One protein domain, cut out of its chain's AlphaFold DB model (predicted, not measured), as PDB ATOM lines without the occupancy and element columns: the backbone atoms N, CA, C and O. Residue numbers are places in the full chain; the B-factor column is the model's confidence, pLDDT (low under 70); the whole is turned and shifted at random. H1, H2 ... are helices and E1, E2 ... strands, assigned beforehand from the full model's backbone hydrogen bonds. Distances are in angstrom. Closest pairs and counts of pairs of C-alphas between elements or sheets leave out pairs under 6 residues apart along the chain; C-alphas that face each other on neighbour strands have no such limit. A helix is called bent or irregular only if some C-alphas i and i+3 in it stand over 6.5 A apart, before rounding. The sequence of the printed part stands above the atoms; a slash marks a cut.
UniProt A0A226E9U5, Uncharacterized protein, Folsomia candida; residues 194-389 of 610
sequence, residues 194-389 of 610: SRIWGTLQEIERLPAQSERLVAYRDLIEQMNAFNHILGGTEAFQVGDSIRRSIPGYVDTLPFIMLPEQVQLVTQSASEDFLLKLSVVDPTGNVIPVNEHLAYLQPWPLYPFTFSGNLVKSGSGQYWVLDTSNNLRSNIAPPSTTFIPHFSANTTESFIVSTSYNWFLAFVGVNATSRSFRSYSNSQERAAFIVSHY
ATOM      1  N   SER A 194     -46.174  -4.085 -23.347       81.50
ATOM      2  CA  SER A 194     -47.376  -4.580 -24.031       81.50
ATOM      3  C   SER A 194     -47.230  -4.691 -25.554       81.50
ATOM      4  O   SER A 194     -47.985  -5.432 -26.180       81.50
ATOM      5  N   ARG A 195     -46.260  -3.995 -26.166       82.62
ATOM      6  CA  ARG A 195     -45.997  -4.051 -27.611       82.62
ATOM      7  C   ARG A 195     -45.035  -5.160 -28.032       82.62
ATOM      8  O   ARG A 195     -44.914  -5.409 -29.231       82.62
ATOM      9  N   ILE A 196     -44.368  -5.837 -27.094       86.44
ATOM     10  CA  ILE A 196     -43.370  -6.865 -27.425       86.44
ATOM     11  C   ILE A 196     -44.024  -8.017 -28.187       86.44
ATOM     12  O   ILE A 196     -43.559  -8.363 -29.270       86.44
ATOM     13  N   TRP A 197     -45.157  -8.531 -27.704       83.06
ATOM     14  CA  TRP A 197     -45.892  -9.592 -28.399       83.06
ATOM     15  C   TRP A 197     -46.262  -9.210 -29.838       83.06
ATOM     16  O   TRP A 197     -46.006  -9.970 -30.770       83.06
ATOM     17  N   GLY A 198     -46.814  -8.007 -30.031       77.94
ATOM     18  CA  GLY A 198     -47.136  -7.495 -31.362       77.94
ATOM     19  C   GLY A 198     -45.900  -7.432 -32.258       77.94
ATOM     20  O   GLY A 198     -45.961  -7.894 -33.390       77.94
ATOM     21  N   THR A 199     -44.773  -6.956 -31.721       85.12
ATOM     22  CA  THR A 199     -43.483  -6.849 -32.425       85.12
ATOM     23  C   THR A 199     -42.938  -8.212 -32.848       85.12
ATOM     24  O   THR A 199     -42.515  -8.368 -33.989       85.12
ATOM     25  N   LEU A 200     -43.016  -9.227 -31.983       88.81
ATOM     26  CA  LEU A 200     -42.611 -10.599 -32.314       88.81
ATOM     27  C   LEU A 200     -43.404 -11.153 -33.502       88.81
ATOM     28  O   LEU A 200     -42.816 -11.681 -34.443       88.81
ATOM     29  N   GLN A 201     -44.723 -10.937 -33.534       84.12
ATOM     30  CA  GLN A 201     -45.551 -11.327 -34.683       84.12
ATOM     31  C   GLN A 201     -45.166 -10.603 -35.981       84.12
ATOM     32  O   GLN A 201     -45.549 -11.035 -37.069       84.12
ATOM     33  N   GLU A 202     -44.487  -9.461 -35.905       80.06
ATOM     34  CA  GLU A 202     -43.976  -8.761 -37.082       80.06
ATOM     35  C   GLU A 202     -42.685  -9.398 -37.578       80.06
ATOM     36  O   GLU A 202     -42.574  -9.687 -38.770       80.06
ATOM     37  N   ILE A 203     -41.764  -9.675 -36.655       85.19
ATOM     38  CA  ILE A 203     -40.482 -10.317 -36.945       85.19
ATOM     39  C   ILE A 203     -40.710 -11.714 -37.531       85.19
ATOM     40  O   ILE A 203     -40.152 -12.032 -38.576       85.19
ATOM     41  N   GLU A 204     -41.594 -12.524 -36.941       84.75
ATOM     42  CA  GLU A 204     -41.924 -13.870 -37.440       84.75
ATOM     43  C   GLU A 204     -42.429 -13.868 -38.893       84.75
ATOM     44  O   GLU A 204     -42.294 -14.865 -39.601       84.75
ATOM     45  N   ARG A 205     -43.002 -12.749 -39.353       78.00
ATOM     46  CA  ARG A 205     -43.553 -12.595 -40.706       78.00
ATOM     47  C   ARG A 205     -42.549 -12.050 -41.724       78.00
ATOM     48  O   ARG A 205     -42.929 -11.929 -42.890       78.00
ATOM     49  N   LEU A 206     -41.332 -11.684 -41.320       76.62
ATOM     50  CA  LEU A 206     -40.285 -11.285 -42.262       76.62
ATOM     51  C   LEU A 206     -39.904 -12.480 -43.145       76.62
ATOM     52  O   LEU A 206     -39.799 -13.590 -42.622       76.62
ATOM     53  N   PRO A 207     -39.698 -12.292 -44.458       72.88
ATOM     54  CA  PRO A 207     -39.481 -13.398 -45.386       72.88
ATOM     55  C   PRO A 207     -38.104 -14.048 -45.205       72.88
ATOM     56  O   PRO A 207     -38.006 -15.276 -45.110       72.88
ATOM     57  N   ALA A 208     -37.042 -13.246 -45.106       80.12
ATOM     58  CA  ALA A 208     -35.678 -13.753 -45.034       80.12
ATOM     59  C   ALA A 208     -35.259 -14.076 -43.593       80.12
ATOM     60  O   ALA A 208     -35.467 -13.294 -42.666       80.12
ATOM     61  N   GLN A 209     -34.598 -15.221 -43.398       86.12
ATOM     62  CA  GLN A 209     -34.043 -15.592 -42.091       86.12
ATOM     63  C   GLN A 209     -32.996 -14.579 -41.605       86.12
ATOM     64  O   GLN A 209     -32.970 -14.262 -40.422       86.12
ATOM     65  N   SER A 210     -32.164 -14.041 -42.503       87.00
ATOM     66  CA  SER A 210     -31.178 -13.002 -42.179       87.00
ATOM     67  C   SER A 210     -31.828 -11.735 -41.615       87.00
ATOM     68  O   SER A 210     -31.338 -11.189 -40.631       87.00
ATOM     69  N   GLU A 211     -32.958 -11.307 -42.182       85.62
ATOM     70  CA  GLU A 211     -33.731 -10.164 -41.679       85.62
ATOM     71  C   GLU A 211     -34.328 -10.459 -40.302       85.62
ATOM     72  O   GLU A 211     -34.238  -9.622 -39.406       85.62
ATOM     73  N   ARG A 212     -34.870 -11.670 -40.096       91.75
ATOM     74  CA  ARG A 212     -35.373 -12.097 -38.780       91.75
ATOM     75  C   ARG A 212     -34.278 -12.083 -37.717       91.75
ATOM     76  O   ARG A 212     -34.506 -11.585 -36.621       91.75
ATOM     77  N   LEU A 213     -33.086 -12.591 -38.039       93.56
ATOM     78  CA  LEU A 213     -31.947 -12.616 -37.116       93.56
ATOM     79  C   LEU A 213     -31.532 -11.208 -36.671       93.56
ATOM     80  O   LEU A 213     -31.331 -10.986 -35.478       93.56
ATOM     81  N   VAL A 214     -31.439 -10.264 -37.613       91.81
ATOM     82  CA  VAL A 214     -31.128  -8.856 -37.317       91.81
ATOM     83  C   VAL A 214     -32.232  -8.230 -36.466       91.81
ATOM     84  O   VAL A 214     -31.945  -7.643 -35.429       91.81
ATOM     85  N   ALA A 215     -33.497  -8.425 -36.841       91.25
ATOM     86  CA  ALA A 215     -34.628  -7.860 -36.116       91.25
ATOM     87  C   ALA A 215     -34.746  -8.384 -34.673       91.25
ATOM     88  O   ALA A 215     -35.033  -7.605 -33.764       91.25
ATOM     89  N   TYR A 216     -34.496  -9.679 -34.436       97.12
ATOM     90  CA  TYR A 216     -34.460 -10.229 -33.076       97.12
ATOM     91  C   TYR A 216     -33.298  -9.677 -32.257       97.12
ATOM     92  O   TYR A 216     -33.502  -9.333 -31.096       97.12
ATOM     93  N   ARG A 217     -32.099  -9.572 -32.848       96.06
ATOM     94  CA  ARG A 217     -30.936  -8.977 -32.179       96.06
ATOM     95  C   ARG A 217     -31.271  -7.564 -31.710       96.06
ATOM     96  O   ARG A 217     -31.149  -7.270 -30.525       96.06
ATOM     97  N   ASP A 218     -31.761  -6.731 -32.624       93.25
ATOM     98  CA  ASP A 218     -32.068  -5.334 -32.340       93.25
ATOM     99  C   ASP A 218     -33.190  -5.221 -31.282       93.25
ATOM    100  O   ASP A 218     -33.105  -4.398 -30.367       93.25
ATOM    101  N   LEU A 219     -34.219  -6.087 -31.339       95.19
ATOM    102  CA  LEU A 219     -35.277  -6.145 -30.319       95.19
ATOM    103  C   LEU A 219     -34.707  -6.451 -28.930       95.19
ATOM    104  O   LEU A 219     -35.082  -5.791 -27.962       95.19
ATOM    105  N   ILE A 220     -33.804  -7.426 -28.823       96.12
ATOM    106  CA  ILE A 220     -33.188  -7.812 -27.548       96.12
ATOM    107  C   ILE A 220     -32.310  -6.680 -27.005       96.12
ATOM    108  O   ILE A 220     -32.395  -6.358 -25.819       96.12
ATOM    109  N   GLU A 221     -31.517  -6.022 -27.855       94.44
ATOM    110  CA  GLU A 221     -30.721  -4.846 -27.472       94.44
ATOM    111  C   GLU A 221     -31.607  -3.720 -26.930       94.44
ATOM    112  O   GLU A 221     -31.322  -3.138 -25.881       94.44
ATOM    113  N   GLN A 222     -32.734  -3.452 -27.588       93.31
ATOM    114  CA  GLN A 222     -33.661  -2.426 -27.138       93.31
ATOM    115  C   GLN A 222     -34.420  -2.837 -25.869       93.31
ATOM    116  O   GLN A 222     -34.658  -2.010 -24.989       93.31
ATOM    117  N   MET A 223     -34.784  -4.114 -25.720       94.06
ATOM    118  CA  MET A 223     -35.347  -4.636 -24.472       94.06
ATOM    119  C   MET A 223     -34.366  -4.488 -23.309       94.06
ATOM    120  O   MET A 223     -34.795  -4.115 -22.219       94.06
ATOM    121  N   ASN A 224     -33.070  -4.710 -23.536       92.12
ATOM    122  CA  ASN A 224     -32.027  -4.437 -22.549       92.12
ATOM    123  C   ASN A 224     -31.969  -2.949 -22.189       92.12
ATOM    124  O   ASN A 224     -32.002  -2.613 -21.008       92.12
ATOM    125  N   ALA A 225     -31.976  -2.052 -23.180       91.06
ATOM    126  CA  ALA A 225     -31.952  -0.607 -22.943       91.06
ATOM    127  C   ALA A 225     -33.141  -0.110 -22.092       91.06
ATOM    128  O   ALA A 225     -32.986   0.813 -21.293       91.06
ATOM    129  N   PHE A 226     -34.311  -0.741 -22.223       90.56
ATOM    130  CA  PHE A 226     -35.502  -0.434 -21.423       90.56
ATOM    131  C   PHE A 226     -35.656  -1.297 -20.154       90.56
ATOM    132  O   PHE A 226     -36.674  -1.193 -19.475       90.56
ATOM    133  N   ASN A 227     -34.682  -2.145 -19.799       88.38
ATOM    134  CA  ASN A 227     -34.763  -3.099 -18.678       88.38
ATOM    135  C   ASN A 227     -35.980  -4.049 -18.749       88.38
ATOM    136  O   ASN A 227     -36.550  -4.454 -17.734       88.38
ATOM    137  N   HIS A 228     -36.402  -4.413 -19.958       91.12
ATOM    138  CA  HIS A 228     -37.525  -5.321 -20.208       91.12
ATOM    139  C   HIS A 228     -37.128  -6.799 -20.281       91.12
ATOM    140  O   HIS A 228     -37.997  -7.658 -20.379       91.12
ATOM    141  N   ILE A 229     -35.832  -7.106 -20.180       89.81
ATOM    142  CA  ILE A 229     -35.338  -8.481 -20.023       89.81
ATOM    143  C   ILE A 229     -35.595  -9.030 -18.604       89.81
ATOM    144  O   ILE A 229     -35.708 -10.239 -18.426       89.81
ATOM    145  N   LEU A 230     -35.768  -8.153 -17.608       87.94
ATOM    146  CA  LEU A 230     -36.109  -8.494 -16.220       87.94
ATOM    147  C   LEU A 230     -37.605  -8.289 -15.932       87.94
ATOM    148  O   LEU A 230     -38.304  -7.603 -16.677       87.94
ATOM    149  N   GLY A 231     -38.102  -8.819 -14.811       77.56
ATOM    150  CA  GLY A 231     -39.398  -8.435 -14.235       77.56
ATOM    151  C   GLY A 231     -40.630  -8.773 -15.073       77.56
ATOM    152  O   GLY A 231     -41.633  -8.074 -14.952       77.56
ATOM    153  N   GLY A 232     -40.556  -9.800 -15.923       85.12
ATOM    154  CA  GLY A 232     -41.570 -10.078 -16.940       85.12
ATOM    155  C   GLY A 232     -41.461 -11.452 -17.606       85.12
ATOM    156  O   GLY A 232     -40.515 -12.202 -17.352       85.12
ATOM    157  N   THR A 233     -42.421 -11.780 -18.477       87.38
ATOM    158  CA  THR A 233     -42.401 -12.995 -19.321       87.38
ATOM    159  C   THR A 233     -41.770 -12.756 -20.691       87.38
ATOM    160  O   THR A 233     -41.622 -13.687 -21.478       87.38
ATOM    161  N   GLU A 234     -41.473 -11.507 -21.047       90.44
ATOM    162  CA  GLU A 234     -41.248 -11.119 -22.439       90.44
ATOM    163  C   GLU A 234     -39.978 -11.734 -23.025       90.44
ATOM    164  O   GLU A 234     -39.990 -12.167 -24.172       90.44
ATOM    165  N   ALA A 235     -38.913 -11.883 -22.233       92.56
ATOM    166  CA  ALA A 235     -37.708 -12.583 -22.678       92.56
ATOM    167  C   ALA A 235     -37.999 -14.052 -23.058       92.56
ATOM    168  O   ALA A 235     -37.501 -14.532 -24.076       92.56
ATOM    169  N   PHE A 236     -38.871 -14.743 -22.311       91.31
ATOM    170  CA  PHE A 236     -39.317 -16.102 -22.652       91.31
ATOM    171  C   PHE A 236     -40.167 -16.132 -23.930       91.31
ATOM    172  O   PHE A 236     -40.028 -17.051 -24.733       91.31
ATOM    173  N   GLN A 237     -40.999 -15.109 -24.163       91.31
ATOM    174  CA  GLN A 237     -41.760 -14.973 -25.413       91.31
ATOM    175  C   GLN A 237     -40.835 -14.776 -26.620       91.31
ATOM    176  O   GLN A 237     -41.065 -15.376 -27.670       91.31
ATOM    177  N   VAL A 238     -39.776 -13.971 -26.470       94.62
ATOM    178  CA  VAL A 238     -38.754 -13.779 -27.511       94.62
ATOM    179  C   VAL A 238     -38.039 -15.100 -27.804       94.62
ATOM    180  O   VAL A 238     -37.922 -15.472 -28.969       94.62
ATOM    181  N   GLY A 239     -37.624 -15.840 -26.767       94.06
ATOM    182  CA  GLY A 239     -37.003 -17.161 -26.914       94.06
ATOM    183  C   GLY A 239     -37.877 -18.141 -27.700       94.06
ATOM    184  O   GLY A 239     -37.431 -18.707 -28.700       94.06
ATOM    185  N   ASP A 240     -39.152 -18.278 -27.321       90.81
ATOM    186  CA  ASP A 240     -40.093 -19.142 -28.043       90.81
ATOM    187  C   ASP A 240     -40.322 -18.689 -29.498       90.81
ATOM    188  O   ASP A 240     -40.380 -19.515 -30.412       90.81
ATOM    189  N   SER A 241     -40.405 -17.379 -29.737       93.19
ATOM    190  CA  SER A 241     -40.569 -16.806 -31.075       93.19
ATOM    191  C   SER A 241     -39.365 -17.088 -31.984       93.19
ATOM    192  O   SER A 241     -39.534 -17.538 -33.124       93.19
ATOM    193  N   ILE A 242     -38.138 -16.942 -31.467       95.38
ATOM    194  CA  ILE A 242     -36.900 -17.320 -32.168       95.38
ATOM    195  C   ILE A 242     -36.924 -18.810 -32.519       95.38
ATOM    196  O   ILE A 242     -36.760 -19.165 -33.688       95.38
ATOM    197  N   ARG A 243     -37.218 -19.678 -31.541       92.88
ATOM    198  CA  ARG A 243     -37.302 -21.134 -31.732       92.88
ATOM    199  C   ARG A 243     -38.279 -21.527 -32.840       92.88
ATOM    200  O   ARG A 243     -37.982 -22.421 -33.627       92.88
ATOM    201  N   ARG A 244     -39.449 -20.881 -32.907       89.56
ATOM    202  CA  ARG A 244     -40.484 -21.178 -33.914       89.56
ATOM    203  C   ARG A 244     -40.144 -20.664 -35.315       89.56
ATOM    204  O   ARG A 244     -40.623 -21.236 -36.289       89.56
ATOM    205  N   SER A 245     -39.361 -19.591 -35.431       91.75
ATOM    206  CA  SER A 245     -39.180 -18.852 -36.696       91.75
ATOM    207  C   SER A 245     -37.793 -18.972 -37.336       91.75
ATOM    208  O   SER A 245     -37.615 -18.586 -38.500       91.75
ATOM    209  N   ILE A 246     -36.811 -19.508 -36.607       93.00
ATOM    210  CA  ILE A 246     -35.425 -19.664 -37.054       93.00
ATOM    211  C   ILE A 246     -35.023 -21.148 -36.991       93.00
ATOM    212  O   ILE A 246     -34.823 -21.697 -35.907       93.00
ATOM    213  N   PRO A 247     -34.862 -21.828 -38.139       90.94
ATOM    214  CA  PRO A 247     -34.242 -23.150 -38.174       90.94
ATOM    215  C   PRO A 247     -32.796 -23.086 -37.660       90.94
ATOM    216  O   PRO A 247     -32.049 -22.187 -38.045       90.94
ATOM    217  N   GLY A 248     -32.397 -24.032 -36.802       90.50
ATOM    218  CA  GLY A 248     -31.041 -24.063 -36.233       90.50
ATOM    219  C   GLY A 248     -30.719 -22.874 -35.318       90.50
ATOM    220  O   GLY A 248     -29.585 -22.414 -35.283       90.50
ATOM    221  N   TYR A 249     -31.716 -22.342 -34.606       94.12
ATOM    222  CA  TYR A 249     -31.598 -21.111 -33.815       94.12
ATOM    223  C   TYR A 249     -30.551 -21.132 -32.689       94.12
ATOM    224  O   TYR A 249     -30.135 -20.057 -32.259       94.12
ATOM    225  N   VAL A 250     -30.146 -22.309 -32.199       93.06
ATOM    226  CA  VAL A 250     -29.333 -22.469 -30.977       93.06
ATOM    227  C   VAL A 250     -28.000 -21.717 -31.063       93.06
ATOM    228  O   VAL A 250     -27.628 -21.029 -30.120       93.06
ATOM    229  N   ASP A 251     -27.338 -21.752 -32.220       93.50
ATOM    230  CA  ASP A 251     -26.031 -21.106 -32.415       93.50
ATOM    231  C   ASP A 251     -26.140 -19.668 -32.947       93.50
ATOM    232  O   ASP A 251     -25.154 -19.046 -33.350       93.50
ATOM    233  N   THR A 252     -27.354 -19.119 -33.008       96.19
ATOM    234  CA  THR A 252     -27.569 -17.787 -33.572       96.19
ATOM    235  C   THR A 252     -27.340 -16.705 -32.523       96.19
ATOM    236  O   THR A 252     -27.790 -16.815 -31.383       96.19
ATOM    237  N   LEU A 253     -26.691 -15.608 -32.929       95.94
ATOM    238  CA  LEU A 253     -26.439 -14.452 -32.065       95.94
ATOM    239  C   LEU A 253     -27.669 -13.985 -31.257       95.94
ATOM    240  O   LEU A 253     -27.530 -13.855 -30.044       95.94
ATOM    241  N   PRO A 254     -28.867 -13.764 -31.846       96.31
ATOM    242  CA  PRO A 254     -30.017 -13.317 -31.060       96.31
ATOM    243  C   PRO A 254     -30.416 -14.312 -29.966       96.31
ATOM    244  O   PRO A 254     -30.851 -13.891 -28.902       96.31
ATOM    245  N   PHE A 255     -30.247 -15.618 -30.181       97.00
ATOM    246  CA  PHE A 255     -30.553 -16.602 -29.149       97.00
ATOM    247  C   PHE A 255     -29.528 -16.575 -28.007       97.00
ATOM    248  O   PHE A 255     -29.912 -16.545 -26.840       97.00
ATOM    249  N   ILE A 256     -28.238 -16.486 -28.343       96.19
ATOM    250  CA  ILE A 256     -27.127 -16.412 -27.377       96.19
ATOM    251  C   ILE A 256     -27.210 -15.143 -26.507       96.19
ATOM    252  O   ILE A 256     -26.744 -15.136 -25.371       96.19
ATOM    253  N   MET A 257     -27.826 -14.069 -27.013       95.56
ATOM    254  CA  MET A 257     -28.033 -12.818 -26.270       95.56
ATOM    255  C   MET A 257     -29.135 -12.890 -25.205       95.56
ATOM    256  O   MET A 257     -29.225 -11.987 -24.370       95.56
ATOM    257  N   LEU A 258     -29.996 -13.910 -25.229       95.81
ATOM    258  CA  LEU A 258     -31.029 -14.081 -24.208       95.81
ATOM    259  C   LEU A 258     -30.409 -14.515 -22.874       95.81
ATOM    260  O   LEU A 258     -29.352 -15.143 -22.864       95.81
ATOM    261  N   PRO A 259     -31.068 -14.261 -21.731       95.06
ATOM    262  CA  PRO A 259     -30.621 -14.824 -20.464       95.06
ATOM    263  C   PRO A 259     -30.513 -16.350 -20.508       95.06
ATOM    264  O   PRO A 259     -31.373 -17.009 -21.095       95.06
ATOM    265  N   GLU A 260     -29.520 -16.916 -19.823       93.69
ATOM    266  CA  GLU A 260     -29.265 -18.365 -19.801       93.69
ATOM    267  C   GLU A 260     -30.522 -19.174 -19.445       93.69
ATOM    268  O   GLU A 260     -30.872 -20.126 -20.136       93.69
ATOM    269  N   GLN A 261     -31.281 -18.734 -18.440       92.31
ATOM    270  CA  GLN A 261     -32.533 -19.382 -18.039       92.31
ATOM    271  C   GLN A 261     -33.569 -19.434 -19.180       92.31
ATOM    272  O   GLN A 261     -34.270 -20.433 -19.333       92.31
ATOM    273  N   VAL A 262     -33.643 -18.395 -20.024       93.38
ATOM    274  CA  VAL A 262     -34.499 -18.406 -21.225       93.38
ATOM    275  C   VAL A 262     -33.965 -19.392 -22.247       93.38
ATOM    276  O   VAL A 262     -34.752 -20.141 -22.825       93.38
ATOM    277  N   GLN A 263     -32.650 -19.403 -22.473       93.94
ATOM    278  CA  GLN A 263     -32.027 -20.306 -23.437       93.94
ATOM    279  C   GLN A 263     -32.286 -21.769 -23.064       93.94
ATOM    280  O   GLN A 263     -32.703 -22.554 -23.916       93.94
ATOM    281  N   LEU A 264     -32.104 -22.125 -21.791       93.25
ATOM    282  CA  LEU A 264     -32.321 -23.475 -21.276       93.25
ATOM    283  C   LEU A 264     -33.790 -23.902 -21.392       93.25
ATOM    284  O   LEU A 264     -34.087 -24.958 -21.952       93.25
ATOM    285  N   VAL A 265     -34.722 -23.062 -20.921       90.19
ATOM    286  CA  VAL A 265     -36.166 -23.343 -21.011       90.19
ATOM    287  C   VAL A 265     -36.601 -23.493 -22.470       90.19
ATOM    288  O   VAL A 265     -37.306 -24.443 -22.802       90.19
ATOM    289  N   THR A 266     -36.132 -22.615 -23.357       90.62
ATOM    290  CA  THR A 266     -36.488 -22.649 -24.784       90.62
ATOM    291  C   THR A 266     -35.962 -23.909 -25.479       90.62
ATOM    292  O   THR A 266     -36.697 -24.536 -26.243       90.62
ATOM    293  N   GLN A 267     -34.715 -24.309 -25.205       90.81
ATOM    294  CA  GLN A 267     -34.112 -25.512 -25.793       90.81
ATOM    295  C   GLN A 267     -34.782 -26.802 -25.318       90.81
ATOM    296  O   GLN A 267     -34.929 -27.736 -26.105       90.81
ATOM    297  N   SER A 268     -35.269 -26.830 -24.075       87.31
ATOM    298  CA  SER A 268     -35.942 -27.998 -23.489       87.31
ATOM    299  C   SER A 268     -37.289 -28.372 -24.112       87.31
ATOM    300  O   SER A 268     -37.900 -29.360 -23.713       87.31
ATOM    301  N   ALA A 269     -37.746 -27.610 -25.110       76.50
ATOM    302  CA  ALA A 269     -38.816 -28.040 -26.002       76.50
ATOM    303  C   ALA A 269     -38.416 -29.248 -26.868       76.50
ATOM    304  O   ALA A 269     -39.297 -29.942 -27.375       76.50
ATOM    305  N   SER A 270     -37.113 -29.498 -27.048       75.56
ATOM    306  CA  SER A 270     -36.602 -30.748 -27.609       75.56
ATOM    307  C   SER A 270     -36.540 -31.826 -26.527       75.56
ATOM    308  O   SER A 270     -36.015 -31.577 -25.444       75.56
ATOM    309  N   GLU A 271     -37.013 -33.041 -26.823       68.44
ATOM    310  CA  GLU A 271     -36.905 -34.172 -25.885       68.44
ATOM    311  C   GLU A 271     -35.444 -34.579 -25.608       68.44
ATOM    312  O   GLU A 271     -35.171 -35.203 -24.583       68.44
ATOM    313  N   ASP A 272     -34.512 -34.160 -26.467       73.75
ATOM    314  CA  ASP A 272     -33.074 -34.405 -26.313       73.75
ATOM    315  C   ASP A 272     -32.389 -33.407 -25.361       73.75
ATOM    316  O   ASP A 272     -31.236 -33.606 -24.979       73.75
ATOM    317  N   PHE A 273     -33.075 -32.325 -24.970       83.50
ATOM    318  CA  PHE A 273     -32.510 -31.287 -24.111       83.50
ATOM    319  C   PHE A 273     -33.132 -31.329 -22.717       83.50
ATOM    320  O   PHE A 273     -34.223 -30.822 -22.455       83.50
ATOM    321  N   LEU A 274     -32.400 -31.959 -21.809       85.25
ATOM    322  CA  LEU A 274     -32.879 -32.322 -20.487       85.25
ATOM    323  C   LEU A 274     -32.423 -31.310 -19.440       85.25
ATOM    324  O   LEU A 274     -31.257 -30.915 -19.397       85.25
ATOM    325  N   LEU A 275     -33.343 -30.922 -18.562       88.69
ATOM    326  CA  LEU A 275     -33.115 -29.904 -17.542       88.69
ATOM    327  C   LEU A 275     -33.176 -30.466 -16.124       88.69
ATOM    328  O   LEU A 275     -33.957 -31.368 -15.831       88.69
ATOM    329  N   LYS A 276     -32.399 -29.883 -15.214       87.00
ATOM    330  CA  LYS A 276     -32.602 -29.986 -13.766       87.00
ATOM    331  C   LYS A 276     -33.316 -28.712 -13.323       87.00
ATOM    332  O   LYS A 276     -32.868 -27.609 -13.627       87.00
ATOM    333  N   LEU A 277     -34.444 -28.869 -12.637       84.94
ATOM    334  CA  LEU A 277     -35.188 -27.762 -12.046       84.94
ATOM    335  C   LEU A 277     -34.906 -27.736 -10.545       84.94
ATOM    336  O   LEU A 277     -35.120 -28.732  -9.854       84.94
ATOM    337  N   SER A 278     -34.448 -26.595 -10.046       86.25
ATOM    338  CA  SER A 278     -34.177 -26.355  -8.628       86.25
ATOM    339  C   SER A 278     -34.987 -25.163  -8.138       86.25
ATOM    340  O   SER A 278     -35.290 -24.258  -8.909       86.25
ATOM    341  N   VAL A 279     -35.352 -25.159  -6.863       84.88
ATOM    342  CA  VAL A 279     -35.997 -24.034  -6.187       84.88
ATOM    343  C   VAL A 279     -34.985 -23.338  -5.287       84.88
ATOM    344  O   VAL A 279     -34.141 -23.987  -4.675       84.88
ATOM    345  N   VAL A 280     -35.081 -22.017  -5.201       84.50
ATOM    346  CA  VAL A 280     -34.366 -21.215  -4.209       84.50
ATOM    347  C   VAL A 280     -35.278 -21.041  -3.000       84.50
ATOM    348  O   VAL A 280     -36.373 -20.483  -3.120       84.50
ATOM    349  N   ASP A 281     -34.864 -21.558  -1.848       77.31
ATOM    350  CA  ASP A 281     -35.611 -21.388  -0.603       77.31
ATOM    351  C   ASP A 281     -35.493 -19.943  -0.056       77.31
ATOM    352  O   ASP A 281     -34.648 -19.170  -0.518       77.31
ATOM    353  N   PRO A 282     -36.308 -19.540   0.941       76.06
ATOM    354  CA  PRO A 282     -36.246 -18.188   1.509       76.06
ATOM    355  C   PRO A 282     -34.898 -17.816   2.145       76.06
ATOM    356  O   PRO A 282     -34.638 -16.639   2.378       76.06
ATOM    357  N   THR A 283     -34.043 -18.800   2.441       78.75
ATOM    358  CA  THR A 283     -32.691 -18.587   2.979       78.75
ATOM    359  C   THR A 283     -31.617 -18.509   1.892       78.75
ATOM    360  O   THR A 283     -30.458 -18.247   2.203       78.75
ATOM    361  N   GLY A 284     -31.995 -18.681   0.622       79.25
ATOM    362  CA  GLY A 284     -31.103 -18.632  -0.533       79.25
ATOM    363  C   GLY A 284     -30.499 -19.979  -0.930       79.25
ATOM    364  O   GLY A 284     -29.679 -20.012  -1.846       79.25
ATOM    365  N   ASN A 285     -30.881 -21.091  -0.293       82.44
ATOM    366  CA  ASN A 285     -30.371 -22.402  -0.693       82.44
ATOM    367  C   ASN A 285     -31.037 -22.850  -1.993       82.44
ATOM    368  O   ASN A 285     -32.257 -22.767  -2.134       82.44
ATOM    369  N   VAL A 286     -30.234 -23.383  -2.910       83.94
ATOM    370  CA  VAL A 286     -30.712 -24.008  -4.144       83.94
ATOM    371  C   VAL A 286     -30.945 -25.483  -3.875       83.94
ATOM    372  O   VAL A 286     -30.027 -26.196  -3.476       83.94
ATOM    373  N   ILE A 287     -32.173 -25.938  -4.083       78.31
ATOM    374  CA  ILE A 287     -32.585 -27.291  -3.732       78.31
ATOM    375  C   ILE A 287     -33.313 -27.907  -4.932       78.31
ATOM    376  O   ILE A 287     -34.247 -27.293  -5.457       78.31
ATOM    377  N   PRO A 288     -32.922 -29.101  -5.400       77.44
ATOM    378  CA  PRO A 288     -33.592 -29.763  -6.514       77.44
ATOM    379  C   PRO A 288     -35.094 -29.959  -6.252       77.44
ATOM    380  O   PRO A 288     -35.517 -30.365  -5.170       77.44
ATOM    381  N   VAL A 289     -35.943 -29.666  -7.242       73.44
ATOM    382  CA  VAL A 289     -37.410 -29.688  -7.064       73.44
ATOM    383  C   VAL A 289     -37.945 -31.096  -6.756       73.44
ATOM    384  O   VAL A 289     -38.937 -31.249  -6.040       73.44
ATOM    385  N   ASN A 290     -37.265 -32.135  -7.228       65.38
ATOM    386  CA  ASN A 290     -37.553 -33.532  -6.903       65.38
ATOM    387  C   ASN A 290     -37.259 -33.895  -5.432       65.38
ATOM    388  O   ASN A 290     -37.798 -34.881  -4.950       65.38
ATOM    389  N   GLU A 291     -36.460 -33.110  -4.703       57.94
ATOM    390  CA  GLU A 291     -36.269 -33.268  -3.250       57.94
ATOM    391  C   GLU A 291     -37.329 -32.507  -2.435       57.94
ATOM    392  O   GLU A 291     -37.448 -32.680  -1.223       57.94
ATOM    393  N   HIS A 292     -38.100 -31.631  -3.088       55.16
ATOM    394  CA  HIS A 292     -38.973 -30.669  -2.418       55.16
ATOM    395  C   HIS A 292     -40.403 -31.136  -2.197       55.16
ATOM    396  O   HIS A 292     -41.053 -30.667  -1.261       55.16
ATOM    397  N   LEU A 293     -40.936 -31.997  -3.061       54.78
ATOM    398  CA  LEU A 293     -42.309 -32.448  -2.908       54.78
ATOM    399  C   LEU A 293     -42.349 -33.624  -1.933       54.78
ATOM    400  O   LEU A 293     -41.943 -34.729  -2.266       54.78
ATOM    401  N   ALA A 294     -42.932 -33.394  -0.753       43.41
ATOM    402  CA  ALA A 294     -43.160 -34.396   0.296       43.41
ATOM    403  C   ALA A 294     -43.961 -35.645  -0.158       43.41
ATOM    404  O   ALA A 294     -44.106 -36.592   0.609       43.41
ATOM    405  N   TYR A 295     -44.477 -35.649  -1.393       40.75
ATOM    406  CA  TYR A 295     -45.195 -36.759  -2.027       40.75
ATOM    407  C   TYR A 295     -44.423 -37.425  -3.179       40.75
ATOM    408  O   TYR A 295     -44.914 -38.399  -3.736       40.75
ATOM    409  N   LEU A 296     -43.235 -36.922  -3.531       45.50
ATOM    410  CA  LEU A 296     -42.363 -37.468  -4.567       45.50
ATOM    411  C   LEU A 296     -41.069 -37.995  -3.942       45.50
ATOM    412  O   LEU A 296     -39.978 -37.489  -4.169       45.50
ATOM    413  N   GLN A 297     -41.197 -39.097  -3.207       50.28
ATOM    414  CA  GLN A 297     -40.345 -40.211  -3.605       50.28
ATOM    415  C   GLN A 297     -40.807 -40.569  -5.029       50.28
ATOM    416  O   GLN A 297     -41.994 -40.822  -5.225       50.28
ATOM    417  N   PRO A 298     -39.933 -40.443  -6.027       50.62
ATOM    418  CA  PRO A 298     -38.735 -41.244  -6.014       50.62
ATOM    419  C   PRO A 298     -37.499 -40.369  -6.200       50.62
ATOM    420  O   PRO A 298     -37.319 -39.675  -7.196       50.62
ATOM    421  N   TRP A 299     -36.577 -40.486  -5.250       57.03
ATOM    422  CA  TRP A 299     -35.221 -40.725  -5.714       57.03
ATOM    423  C   TRP A 299     -35.276 -41.937  -6.645       57.03
ATOM    424  O   TRP A 299     -35.932 -42.910  -6.267       57.03
ATOM    425  N   PRO A 300     -34.625 -41.904  -7.813       65.81
ATOM    426  CA  PRO A 300     -33.605 -40.953  -8.264       65.81
ATOM    427  C   PRO A 300     -34.099 -39.714  -9.052       65.81
ATOM    428  O   PRO A 300     -35.219 -39.640  -9.544       65.81
ATOM    429  N   LEU A 301     -33.215 -38.715  -9.174       71.50
ATOM    430  CA  LEU A 301     -33.401 -37.437  -9.885       71.50
ATOM    431  C   LEU A 301     -33.741 -37.626 -11.378       71.50
ATOM    432  O   LEU A 301     -32.847 -37.898 -12.177       71.50
ATOM    433  N   TYR A 302     -34.988 -37.398 -11.794       74.94
ATOM    434  CA  TYR A 302     -35.371 -37.378 -13.216       74.94
ATOM    435  C   TYR A 302     -35.176 -35.995 -13.864       74.94
ATOM    436  O   TYR A 302     -35.395 -34.978 -13.201       74.94
ATOM    437  N   PRO A 303     -34.832 -35.934 -15.165       81.38
ATOM    438  CA  PRO A 303     -34.778 -34.671 -15.893       81.38
ATOM    439  C   PRO A 303     -36.167 -34.065 -16.105       81.38
ATOM    440  O   PRO A 303     -37.185 -34.746 -15.981       81.38
ATOM    441  N   PHE A 304     -36.204 -32.801 -16.504       80.50
ATOM    442  CA  PHE A 304     -37.396 -32.066 -16.904       80.50
ATOM    443  C   PHE A 304     -37.276 -31.563 -18.343       80.50
ATOM    444  O   PHE A 304     -36.185 -31.241 -18.809       80.50
ATOM    445  N   THR A 305     -38.410 -31.448 -19.024       81.75
ATOM    446  CA  THR A 305     -38.552 -30.746 -20.304       81.75
ATOM    447  C   THR A 305     -39.716 -29.762 -20.230       81.75
ATOM    448  O   THR A 305     -40.715 -30.020 -19.548       81.75
ATOM    449  N   PHE A 306     -39.601 -28.621 -20.915       79.50
ATOM    450  CA  PHE A 306     -40.705 -27.672 -21.066       79.50
ATOM    451  C   PHE A 306     -41.345 -27.863 -22.436       79.50
ATOM    452  O   PHE A 306     -40.746 -27.578 -23.467       79.50
ATOM    453  N   SER A 307     -42.599 -28.310 -22.461       69.88
ATOM    454  CA  SER A 307     -43.382 -28.410 -23.692       69.88
ATOM    455  C   SER A 307     -44.397 -27.276 -23.734       69.88
ATOM    456  O   SER A 307     -45.520 -27.390 -23.233       69.88
ATOM    457  N   GLY A 308     -43.961 -26.135 -24.271       67.69
ATOM    458  CA  GLY A 308     -44.723 -24.891 -24.250       67.69
ATOM    459  C   GLY A 308     -44.996 -24.440 -22.817       67.69
ATOM    460  O   GLY A 308     -44.121 -23.912 -22.143       67.69
ATOM    461  N   ASN A 309     -46.216 -24.693 -22.356       64.38
ATOM    462  CA  ASN A 309     -46.731 -24.247 -21.066       64.38
ATOM    463  C   ASN A 309     -46.796 -25.357 -20.003       64.38
ATOM    464  O   ASN A 309     -47.460 -25.196 -18.977       64.38
ATOM    465  N   LEU A 310     -46.190 -26.513 -20.263       68.81
ATOM    466  CA  LEU A 310     -46.202 -27.669 -19.370       68.81
ATOM    467  C   LEU A 310     -44.775 -28.082 -19.034       68.81
ATOM    468  O   LEU A 310     -43.900 -28.057 -19.900       68.81
ATOM    469  N   VAL A 311     -44.571 -28.527 -17.796       74.31
ATOM    470  CA  VAL A 311     -43.318 -29.139 -17.350       74.31
ATOM    471  C   VAL A 311     -43.529 -30.648 -17.270       74.31
ATOM    472  O   VAL A 311     -44.393 -31.125 -16.533       74.31
ATOM    473  N   LYS A 312     -42.761 -31.409 -18.047       73.62
ATOM    474  CA  LYS A 312     -42.803 -32.876 -18.081       73.62
ATOM    475  C   LYS A 312     -41.538 -33.420 -17.428       73.62
ATOM    476  O   LYS A 312     -40.440 -32.976 -17.744       73.62
ATOM    477  N   SER A 313     -41.683 -34.375 -16.520       72.88
ATOM    478  CA  SER A 313     -40.564 -35.131 -15.966       72.88
ATOM    479  C   SER A 313     -40.179 -36.282 -16.897       72.88
ATOM    480  O   SER A 313     -41.022 -36.864 -17.584       72.88
ATOM    481  N   GLY A 314     -38.903 -36.665 -16.885       65.25
ATOM    482  CA  GLY A 314     -38.361 -37.806 -17.613       65.25
ATOM    483  C   GLY A 314     -38.999 -39.150 -17.238       65.25
ATOM    484  O   GLY A 314     -38.983 -40.078 -18.054       65.25
ATOM    485  N   SER A 315     -39.626 -39.238 -16.060       63.47
ATOM    486  CA  SER A 315     -40.441 -40.383 -15.632       63.47
ATOM    487  C   SER A 315     -41.764 -40.520 -16.403       63.47
ATOM    488  O   SER A 315     -42.438 -41.539 -16.289       63.47
ATOM    489  N   GLY A 316     -42.145 -39.519 -17.205       62.81
ATOM    490  CA  GLY A 316     -43.430 -39.455 -17.906       62.81
ATOM    491  C   GLY A 316     -44.527 -38.727 -17.124       62.81
ATOM    492  O   GLY A 316     -45.592 -38.473 -17.682       62.81
ATOM    493  N   GLN A 317     -44.263 -38.338 -15.872       65.31
ATOM    494  CA  GLN A 317     -45.173 -37.523 -15.070       65.31
ATOM    495  C   GLN A 317     -45.186 -36.068 -15.534       65.31
ATOM    496  O   GLN A 317     -44.138 -35.463 -15.769       65.31
ATOM    497  N   TYR A 318     -46.370 -35.468 -15.586       67.25
ATOM    498  CA  TYR A 318     -46.518 -34.033 -15.782       67.25
ATOM    499  C   TYR A 318     -46.566 -33.331 -14.439       67.25
ATOM    500  O   TYR A 318     -47.212 -33.791 -13.502       67.25
ATOM    501  N   TRP A 319     -45.911 -32.187 -14.357       68.00
ATOM    502  CA  TRP A 319     -46.054 -31.289 -13.230       68.00
ATOM    503  C   TRP A 319     -47.118 -30.270 -13.596       68.00
ATOM    504  O   TRP A 319     -46.996 -29.540 -14.576       68.00
ATOM    505  N   VAL A 320     -48.199 -30.280 -12.828       64.44
ATOM    506  CA  VAL A 320     -49.400 -29.483 -13.070       64.44
ATOM    507  C   VAL A 320     -49.893 -28.881 -11.771       64.44
ATOM    508  O   VAL A 320     -49.571 -29.359 -10.681       64.44
ATOM    509  N   LEU A 321     -50.692 -27.826 -11.879       61.25
ATOM    510  CA  LEU A 321     -51.413 -27.320 -10.723       61.25
ATOM    511  C   LEU A 321     -52.717 -28.099 -10.594       61.25
ATOM    512  O   LEU A 321     -53.479 -28.211 -11.558       61.25
ATOM    513  N   ASP A 322     -52.950 -28.661  -9.409       60.66
ATOM    514  CA  ASP A 322     -54.218 -29.306  -9.084       60.66
ATOM    515  C   ASP A 322     -55.370 -28.281  -9.067       60.66
ATOM    516  O   ASP A 322     -55.174 -27.071  -9.189       60.66
ATOM    517  N   THR A 323     -56.604 -28.752  -8.889       62.22
ATOM    518  CA  THR A 323     -57.791 -27.882  -8.795       62.22
ATOM    519  C   THR A 323     -57.747 -26.900  -7.619       62.22
ATOM    520  O   THR A 323     -58.507 -25.938  -7.592       62.22
ATOM    521  N   SER A 324     -56.864 -27.130  -6.648       63.25
ATOM    522  CA  SER A 324     -56.592 -26.253  -5.505       63.25
ATOM    523  C   SER A 324     -55.338 -25.389  -5.712       63.25
ATOM    524  O   SER A 324     -54.871 -24.741  -4.777       63.25
ATOM    525  N   ASN A 325     -54.797 -25.364  -6.933       64.88
ATOM    526  CA  ASN A 325     -53.581 -24.672  -7.339       64.88
ATOM    527  C   ASN A 325     -52.320 -25.039  -6.536       64.88
ATOM    528  O   ASN A 325     -51.423 -24.206  -6.367       64.88
ATOM    529  N   ASN A 326     -52.242 -26.275  -6.041       66.75
ATOM    530  CA  ASN A 326     -51.001 -26.843  -5.529       66.75
ATOM    531  C   ASN A 326     -50.222 -27.487  -6.676       66.75
ATOM    532  O   ASN A 326     -50.810 -28.156  -7.527       66.75
ATOM    533  N   LEU A 327     -48.899 -27.350  -6.654       69.06
ATOM    534  CA  LEU A 327     -48.022 -28.077  -7.568       69.06
ATOM    535  C   LEU A 327     -48.061 -29.576  -7.243       69.06
ATOM    536  O   LEU A 327     -47.725 -29.967  -6.123       69.06
ATOM    537  N   ARG A 328     -48.462 -30.411  -8.206       63.19
ATOM    538  CA  ARG A 328     -48.438 -31.875  -8.086       63.19
ATOM    539  C   ARG A 328     -47.878 -32.521  -9.346       63.19
ATOM    540  O   ARG A 328     -48.080 -32.016 -10.451       63.19
ATOM    541  N   SER A 329     -47.241 -33.673  -9.177       63.28
ATOM    542  CA  SER A 329     -47.075 -34.627 -10.269       63.28
ATOM    543  C   SER A 329     -48.427 -35.279 -10.572       63.28
ATOM    544  O   SER A 329     -49.173 -35.663  -9.670       63.28
ATOM    545  N   ASN A 330     -48.788 -35.360 -11.847       61.69
ATOM    546  CA  ASN A 330     -49.991 -36.030 -12.316       61.69
ATOM    547  C   ASN A 330     -49.699 -36.754 -13.636       61.69
ATOM    548  O   ASN A 330     -48.933 -36.274 -14.472       61.69
ATOM    549  N   ILE A 331     -50.339 -37.902 -13.830       56.28
ATOM    550  CA  ILE A 331     -50.249 -38.703 -15.056       56.28
ATOM    551  C   ILE A 331     -51.144 -38.096 -16.159       56.28
ATOM    552  O   ILE A 331     -50.867 -38.274 -17.343       56.28
ATOM    553  N   ALA A 332     -52.176 -37.318 -15.795       53.41
ATOM    554  CA  ALA A 332     -53.062 -36.622 -16.735       53.41
ATOM    555  C   ALA A 332     -53.238 -35.134 -16.354       53.41
ATOM    556  O   ALA A 332     -53.672 -34.846 -15.236       53.41
ATOM    557  N   PRO A 333     -52.921 -34.165 -17.235       51.03
ATOM    558  CA  PRO A 333     -52.900 -32.752 -16.859       51.03
ATOM    559  C   PRO A 333     -54.312 -32.143 -16.700       51.03
ATOM    560  O   PRO A 333     -55.100 -32.189 -17.647       51.03
ATOM    561  N   PRO A 334     -54.651 -31.501 -15.558       51.81
ATOM    562  CA  PRO A 334     -55.662 -30.451 -15.504       51.81
ATOM    563  C   PRO A 334     -55.143 -29.195 -16.222       51.81
ATOM    564  O   PRO A 334     -53.941 -28.974 -16.338       51.81
ATOM    565  N   SER A 335     -56.064 -28.361 -16.689       51.50
ATOM    566  CA  SER A 335     -55.903 -27.250 -17.639       51.50
ATOM    567  C   SER A 335     -55.085 -26.026 -17.172       51.50
ATOM    568  O   SER A 335     -55.446 -24.898 -17.510       51.50
ATOM    569  N   THR A 336     -54.023 -26.186 -16.378       57.53
ATOM    570  CA  THR A 336     -53.236 -25.066 -15.836       57.53
ATOM    571  C   THR A 336     -51.864 -24.930 -16.497       57.53
ATOM    572  O   THR A 336     -51.193 -25.900 -16.832       57.53
ATOM    573  N   THR A 337     -51.481 -23.678 -16.741       64.38
ATOM    574  CA  THR A 337     -50.358 -23.255 -17.588       64.38
ATOM    575  C   THR A 337     -49.175 -22.814 -16.718       64.38
ATOM    576  O   THR A 337     -49.371 -21.997 -15.821       64.38
ATOM    577  N   PHE A 338     -47.961 -23.301 -16.990       73.75
ATOM    578  CA  PHE A 338     -46.712 -22.775 -16.426       73.75
ATOM    579  C   PHE A 338     -46.211 -21.645 -17.308       73.75
ATOM    580  O   PHE A 338     -45.777 -21.887 -18.432       73.75
ATOM    581  N   ILE A 339     -46.254 -20.418 -16.797       79.06
ATOM    582  CA  ILE A 339     -45.750 -19.248 -17.512       79.06
ATOM    583  C   ILE A 339     -44.519 -18.726 -16.757       79.06
ATOM    584  O   ILE A 339     -44.680 -18.139 -15.683       79.06
ATOM    585  N   PRO A 340     -43.292 -18.956 -17.257       86.31
ATOM    586  CA  PRO A 340     -42.081 -18.482 -16.599       86.31
ATOM    587  C   PRO A 340     -41.978 -16.955 -16.675       86.31
ATOM    588  O   PRO A 340     -42.311 -16.328 -17.681       86.31
ATOM    589  N   HIS A 341     -41.516 -16.357 -15.583       88.06
ATOM    590  CA  HIS A 341     -41.470 -14.917 -15.393       88.06
ATOM    591  C   HIS A 341     -40.202 -14.541 -14.638       88.06
ATOM    592  O   HIS A 341     -39.976 -15.035 -13.536       88.06
ATOM    593  N   PHE A 342     -39.379 -13.637 -15.158       89.50
ATOM    594  CA  PHE A 342     -38.254 -13.146 -14.368       89.50
ATOM    595  C   PHE A 342     -38.734 -12.307 -13.192       89.50
ATOM    596  O   PHE A 342     -39.728 -11.574 -13.278       89.50
ATOM    597  N   SER A 343     -38.008 -12.397 -12.078       82.06
ATOM    598  CA  SER A 343     -38.155 -11.405 -11.019       82.06
ATOM    599  C   SER A 343     -37.672 -10.043 -11.528       82.06
ATOM    600  O   SER A 343     -36.915  -9.956 -12.496       82.06
ATOM    601  N   ALA A 344     -38.080  -8.960 -10.869       81.19
ATOM    602  CA  ALA A 344     -37.614  -7.622 -11.234       81.19
ATOM    603  C   ALA A 344     -36.092  -7.433 -11.057       81.19
ATOM    604  O   ALA A 344     -35.546  -6.473 -11.588       81.19
ATOM    605  N   ASN A 345     -35.417  -8.345 -10.345       82.19
ATOM    606  CA  ASN A 345     -34.067  -8.122  -9.831       82.19
ATOM    607  C   ASN A 345     -33.023  -9.115 -10.358       82.19
ATOM    608  O   ASN A 345     -31.838  -8.902 -10.131       82.19
ATOM    609  N   THR A 346     -33.428 -10.212 -11.004       88.25
ATOM    610  CA  THR A 346     -32.480 -11.232 -11.473       88.25
ATOM    611  C   THR A 346     -32.966 -11.971 -12.716       88.25
ATOM    612  O   THR A 346     -34.161 -12.231 -12.873       88.25
ATOM    613  N   THR A 347     -32.004 -12.308 -13.579       88.94
ATOM    614  CA  THR A 347     -32.124 -13.221 -14.723       88.94
ATOM    615  C   THR A 347     -31.663 -14.648 -14.407       88.94
ATOM    616  O   THR A 347     -31.791 -15.530 -15.251       88.94
ATOM    617  N   GLU A 348     -31.087 -14.882 -13.227       89.81
ATOM    618  CA  GLU A 348     -30.533 -16.182 -12.814       89.81
ATOM    619  C   GLU A 348     -31.622 -17.140 -12.327       89.81
ATOM    620  O   GLU A 348     -31.448 -18.353 -12.358       89.81
ATOM    621  N   SER A 349     -32.765 -16.599 -11.903       89.38
ATOM    622  CA  SER A 349     -33.932 -17.378 -11.502       89.38
ATOM    623  C   SER A 349     -35.219 -16.774 -12.046       89.38
ATOM    624  O   SER A 349     -35.346 -15.557 -12.206       89.38
ATOM    625  N   PHE A 350     -36.202 -17.627 -12.313       89.06
ATOM    626  CA  PHE A 350     -37.538 -17.229 -12.741       89.06
ATOM    627  C   PHE A 350     -38.591 -17.734 -11.760       89.06
ATOM    628  O   PHE A 350     -38.388 -18.667 -10.998       89.06
ATOM    629  N   ILE A 351     -39.752 -17.108 -11.780       87.75
ATOM    630  CA  ILE A 351     -40.929 -17.474 -11.007       87.75
ATOM    631  C   ILE A 351     -41.928 -18.067 -11.994       87.75
ATOM    632  O   ILE A 351     -42.012 -17.636 -13.143       87.75
ATOM    633  N   VAL A 352     -42.715 -19.039 -11.556       83.12
ATOM    634  CA  VAL A 352     -43.824 -19.559 -12.358       83.12
ATOM    635  C   VAL A 352     -45.093 -18.779 -12.026       83.12
ATOM    636  O   VAL A 352     -45.520 -18.738 -10.868       83.12
ATOM    637  N   SER A 353     -45.685 -18.172 -13.052       77.88
ATOM    638  CA  SER A 353     -47.024 -17.587 -13.027       77.88
ATOM    639  C   SER A 353     -48.060 -18.582 -13.555       77.88
ATOM    640  O   SER A 353     -47.765 -19.407 -14.423       77.88
ATOM    641  N   THR A 354     -49.282 -18.485 -13.042       72.44
ATOM    642  CA  THR A 354     -50.465 -19.198 -13.532       72.44
ATOM    643  C   THR A 354     -51.278 -18.295 -14.459       72.44
ATOM    644  O   THR A 354     -51.083 -17.078 -14.504       72.44
ATOM    645  N   SER A 355     -52.250 -18.870 -15.168       66.19
ATOM    646  CA  SER A 355     -53.120 -18.176 -16.131       66.19
ATOM    647  C   SER A 355     -53.913 -16.977 -15.557       66.19
ATOM    648  O   SER A 355     -54.553 -16.264 -16.321       66.19
ATOM    649  N   TYR A 356     -53.875 -16.739 -14.239       62.50
ATOM    650  CA  TYR A 356     -54.633 -15.699 -13.527       62.50
ATOM    651  C   TYR A 356     -53.759 -14.624 -12.846       62.50
ATOM    652  O   TYR A 356     -54.207 -13.989 -11.893       62.50
ATOM    653  N   ASN A 357     -52.521 -14.397 -13.312       67.62
ATOM    654  CA  ASN A 357     -51.538 -13.483 -12.692       67.62
ATOM    655  C   ASN A 357     -51.156 -13.863 -11.250       67.62
ATOM    656  O   ASN A 357     -50.819 -13.002 -10.436       67.62
ATOM    657  N   TRP A 358     -51.245 -15.145 -10.899       74.81
ATOM    658  CA  TRP A 358     -50.826 -15.639  -9.590       74.81
ATOM    659  C   TRP A 358     -49.471 -16.309  -9.722       74.81
ATOM    660  O   TRP A 358     -49.232 -17.026 -10.684       74.81
ATOM    661  N   PHE A 359     -48.604 -16.135  -8.737       81.75
ATOM    662  CA  PHE A 359     -47.302 -16.789  -8.713       81.75
ATOM    663  C   PHE A 359     -47.325 -17.994  -7.782       81.75
ATOM    664  O   PHE A 359     -48.126 -18.051  -6.847       81.75
ATOM    665  N   LEU A 360     -46.436 -18.958  -8.008       80.94
ATOM    666  CA  LEU A 360     -46.197 -20.002  -7.015       80.94
ATOM    667  C   LEU A 360     -45.505 -19.391  -5.792       80.94
ATOM    668  O   LEU A 360     -44.410 -18.844  -5.893       80.94
ATOM    669  N   ALA A 361     -46.154 -19.482  -4.636       79.62
ATOM    670  CA  ALA A 361     -45.561 -19.206  -3.339       79.62
ATOM    671  C   ALA A 361     -44.978 -20.496  -2.765       79.62
ATOM    672  O   ALA A 361     -45.602 -21.565  -2.819       79.62
ATOM    673  N   PHE A 362     -43.786 -20.373  -2.198       78.69
ATOM    674  CA  PHE A 362     -43.172 -21.437  -1.427       78.69
ATOM    675  C   PHE A 362     -43.773 -21.448  -0.019       78.69
ATOM    676  O   PHE A 362     -43.779 -20.431   0.665       78.69
ATOM    677  N   VAL A 363     -44.298 -22.594   0.411       75.75
ATOM    678  CA  VAL A 363     -44.855 -22.792   1.751       75.75
ATOM    679  C   VAL A 363     -44.057 -23.907   2.414       75.75
ATOM    680  O   VAL A 363     -44.261 -25.085   2.118       75.75
ATOM    681  N   GLY A 364     -43.131 -23.534   3.294       68.12
ATOM    682  CA  GLY A 364     -42.315 -24.476   4.053       68.12
ATOM    683  C   GLY A 364     -42.086 -23.971   5.469       68.12
ATOM    684  O   GLY A 364     -41.376 -22.994   5.663       68.12
ATOM    685  N   VAL A 365     -42.677 -24.643   6.461       59.28
ATOM    686  CA  VAL A 365     -42.455 -24.337   7.890       59.28
ATOM    687  C   VAL A 365     -41.452 -25.291   8.552       59.28
ATOM    688  O   VAL A 365     -40.960 -25.001   9.636       59.28
ATOM    689  N   ASN A 366     -41.111 -26.414   7.908       61.62
ATOM    690  CA  ASN A 366     -40.057 -27.349   8.328       61.62
ATOM    691  C   ASN A 366     -39.609 -28.256   7.159       61.62
ATOM    692  O   ASN A 366     -40.216 -28.241   6.085       61.62
ATOM    693  N   ALA A 367     -38.560 -29.063   7.368       54.81
ATOM    694  CA  ALA A 367     -38.009 -29.983   6.361       54.81
ATOM    695  C   ALA A 367     -39.041 -30.981   5.790       54.81
ATOM    696  O   ALA A 367     -38.886 -31.440   4.665       54.81
ATOM    697  N   THR A 368     -40.109 -31.280   6.533       55.78
ATOM    698  CA  THR A 368     -41.122 -32.292   6.189       55.78
ATOM    699  C   THR A 368     -42.390 -31.740   5.525       55.78
ATOM    700  O   THR A 368     -43.212 -32.524   5.065       55.78
ATOM    701  N   SER A 369     -42.598 -30.418   5.478       58.75
ATOM    702  CA  SER A 369     -43.834 -29.794   4.956       58.75
ATOM    703  C   SER A 369     -43.557 -28.711   3.914       58.75
ATOM    704  O   SER A 369     -44.059 -27.592   3.989       58.75
ATOM    705  N   ARG A 370     -42.732 -29.046   2.921       68.12
ATOM    706  CA  ARG A 370     -42.424 -28.171   1.788       68.12
ATOM    707  C   ARG A 370     -43.475 -28.378   0.695       68.12
ATOM    708  O   ARG A 370     -43.658 -29.484   0.196       68.12
ATOM    709  N   SER A 371     -44.214 -27.325   0.362       71.38
ATOM    710  CA  SER A 371     -45.268 -27.355  -0.655       71.38
ATOM    711  C   SER A 371     -45.326 -26.043  -1.434       71.38
ATOM    712  O   SER A 371     -44.895 -25.002  -0.945       71.38
ATOM    713  N   PHE A 372     -45.870 -26.090  -2.649       77.38
ATOM    714  CA  PHE A 372     -46.079 -24.905  -3.479       77.38
ATOM    715  C   PHE A 372     -47.567 -24.661  -3.667       77.38
ATOM    716  O   PHE A 372     -48.318 -25.596  -3.956       77.38
ATOM    717  N   ARG A 373     -47.977 -23.400  -3.541       76.25
ATOM    718  CA  ARG A 373     -49.361 -22.965  -3.740       76.25
ATOM    719  C   ARG A 373     -49.397 -21.707  -4.584       76.25
ATOM    720  O   ARG A 373     -48.554 -20.836  -4.415       76.25
ATOM    721  N   SER A 374     -50.377 -21.581  -5.461       77.69
ATOM    722  CA  SER A 374     -50.575 -20.343  -6.212       77.69
ATOM    723  C   SER A 374     -51.135 -19.219  -5.329       77.69
ATOM    724  O   SER A 374     -52.071 -19.446  -4.563       77.69
ATOM    725  N   TYR A 375     -50.577 -18.012  -5.447       75.69
ATOM    726  CA  TYR A 375     -51.011 -16.807  -4.736       75.69
ATOM    727  C   TYR A 375     -50.917 -15.558  -5.619       75.69
ATOM    728  O   TYR A 375     -49.924 -15.334  -6.310       75.69
ATOM    729  N   SER A 376     -51.930 -14.693  -5.538       73.50
ATOM    730  CA  SER A 376     -51.971 -13.409  -6.252       73.50
ATOM    731  C   SER A 376     -51.088 -12.322  -5.632       73.50
ATOM    732  O   SER A 376     -50.557 -11.491  -6.357       73.50
ATOM    733  N   ASN A 377     -50.900 -12.333  -4.306       67.69
ATOM    734  CA  ASN A 377     -50.336 -11.203  -3.550       67.69
ATOM    735  C   ASN A 377     -49.276 -11.614  -2.507       67.69
ATOM    736  O   ASN A 377     -49.121 -10.946  -1.486       67.69
ATOM    737  N   SER A 378     -48.559 -12.722  -2.721       68.06
ATOM    738  CA  SER A 378     -47.503 -13.138  -1.786       68.06
ATOM    739  C   SER A 378     -46.256 -12.254  -1.911       68.06
ATOM    740  O   SER A 378     -45.813 -11.960  -3.028       68.06
ATOM    741  N   GLN A 379     -45.679 -11.874  -0.765       69.12
ATOM    742  CA  GLN A 379     -44.343 -11.268  -0.702       69.12
ATOM    743  C   GLN A 379     -43.254 -12.301  -1.026       69.12
ATOM    744  O   GLN A 379     -42.303 -11.981  -1.734       69.12
ATOM    745  N   GLU A 380     -43.429 -13.548  -0.583       77.00
ATOM    746  CA  GLU A 380     -42.501 -14.649  -0.847       77.00
ATOM    747  C   GLU A 380     -42.978 -15.460  -2.054       77.00
ATOM    748  O   GLU A 380     -44.042 -16.092  -2.039       77.00
ATOM    749  N   ARG A 381     -42.198 -15.416  -3.133       83.62
ATOM    750  CA  ARG A 381     -42.452 -16.144  -4.380       83.62
ATOM    751  C   ARG A 381     -41.380 -17.211  -4.545       83.62
ATOM    752  O   ARG A 381     -40.214 -16.948  -4.268       83.62
ATOM    753  N   ALA A 382     -41.770 -18.394  -5.007       81.88
ATOM    754  CA  ALA A 382     -40.828 -19.454  -5.324       81.88
ATOM    755  C   ALA A 382     -40.019 -19.052  -6.561       81.88
ATOM    756  O   ALA A 382     -40.578 -18.878  -7.646       81.88
ATOM    757  N   ALA A 383     -38.713 -18.894  -6.381       87.19
ATOM    758  CA  ALA A 383     -37.784 -18.705  -7.477       87.19
ATOM    759  C   ALA A 383     -37.230 -20.067  -7.901       87.19
ATOM    760  O   ALA A 383     -36.907 -20.909  -7.065       87.19
ATOM    761  N   PHE A 384     -37.139 -20.276  -9.203       88.06
ATOM    762  CA  PHE A 384     -36.672 -21.494  -9.832       88.06
ATOM    763  C   PHE A 384     -35.419 -21.201 -10.637       88.06
ATOM    764  O   PHE A 384     -35.336 -20.187 -11.330       88.06
ATOM    765  N   ILE A 385     -34.471 -22.122 -10.561       91.06
ATOM    766  CA  ILE A 385     -33.276 -22.155 -11.389       91.06
ATOM    767  C   ILE A 385     -33.375 -23.406 -12.246       91.06
ATOM    768  O   ILE A 385     -33.628 -24.505 -11.751       91.06
ATOM    769  N   VAL A 386     -33.186 -23.227 -13.540       90.38
ATOM    770  CA  VAL A 386     -33.006 -24.299 -14.501       90.38
ATOM    771  C   VAL A 386     -31.518 -24.410 -14.804       90.38
ATOM    772  O   VAL A 386     -30.837 -23.412 -15.023       90.38
ATOM    773  N   SER A 387     -31.019 -25.636 -14.832       91.69
ATOM    774  CA  SER A 387     -29.681 -25.965 -15.313       91.69
ATOM    775  C   SER A 387     -29.758 -27.157 -16.260       91.69
ATOM    776  O   SER A 387     -30.775 -27.854 -16.318       91.69
ATOM    777  N   HIS A 388     -28.675 -27.432 -16.982       90.25
ATOM    778  CA  HIS A 388     -28.551 -28.700 -17.695       90.25
ATOM    779  C   HIS A 388     -28.685 -29.869 -16.720       90.25
ATOM    780  O   HIS A 388     -28.122 -29.854 -15.621       90.25
ATOM    781  N   TYR A 389     -29.441 -30.884 -17.126       88.88
ATOM    782  CA  TYR A 389     -29.463 -32.144 -16.411       88.88
ATOM    783  C   TYR A 389     -28.178 -32.917 -16.690       88.88
ATOM    784  O   TYR A 389     -27.789 -33.102 -17.843       88.88
TER     785      TYR A 389
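This is residues 194 to 389 of the 610 residues of an uncharacterized protein of Folsomia candida (UniProt A0A226E9U5). Two lobes lie end to end: a lobe of three small sheets, and a helical lobe in which H1, H2 and H3 form a loose up-and-down bundle, with H5 between the lobes. In the strand lobe the strongly twisted sheet E2-E1-E11-E8-E7 and the hairpin E9-E10 make a sandwich with crossed strands, partly face to face, and the meander E3-E4-E5-E6 meets it at E1 and E10. The 196 printed residues hold six named helices and eleven named strands, in the order H1 to H5, E1, E2, H6, E3 to E11; each sheet is antiparallel. The class is mixed, helices and strands; the whole is compact, with a radius of gyration of the C-alphas of 17.0 A and spans of 53 by 34 by 29 A.

Begin with E2, residues 286 to 288, E1, 275 to 280, E11, 383 to 388, E8, 350 to 353, and E7, 339 to 342. Here N 287 and O 279, 2.8 A, N 278 and O 385, 2.8 A, N 350 and O 384, 2.9 A, and N 341 and O 351, 2.8 A, are within hydrogen-bond range. The hairpin of E9, residues 359 to 364, and E10, 370 to 375, with N 361 to O 373 at 2.8 A, faces this sheet, strands at 89 degrees. In the meander, each strand the antiparallel neighbour of the one before, find E3, residues 304 to 307, E4, 310 to 313, E5, 318 to 321, and E6, 327 to 330; look for N 305 and O 312, 2.8 A, N 319 and O 311, 2.9 A, and N 320 and O 328, 2.9 A. H6, residues 289 to 292, is only just at the five-stranded sheet's level, height 3.5 A. H5, residues 260 to 267, is on that sheet, over none of its strands, at a height of 5.6 A. H3, residues 234 to 245, touches H5, closest C-alphas Phe 236 and Val 262, 5.5 A. H1, residues 194 to 203, touches H3 at Leu 200 and Ser 241, closest C-alphas 6.7 A apart. H2, residues 209 to 225, only just touches H1, with 3 pairs of C-alphas within 8 A, as a hairpin, and touches H4, residues 253 to 256, at Arg 217 and Pro 254, closest C-alphas 4.6 A apart. Every O i to N i+4 pair is within hydrogen-bond range in H2, H3 and H5, and 5 of 6 in H1; H4 and H6 are too short for one.

Find C-alpha 194 at (-47.376, -4.580, -24.031), where H1 begins; it is only just irregular, C-alphas 194 and 197 being 6.8 A apart. H2 runs 24.4 A, H3 16.4 A and E11 17.0 A, to C-alpha 388 at (-28.551, -28.700, -17.695).

The C-alphas farthest apart, Pro 207 and Asn 366, are 55.5 A apart. The printed part has no cut, and its one long link is H6 to E3. The mean pLDDT of the printed part is 79.2; 53 residues are under 70, among them 290 to 300 and 314 to 337.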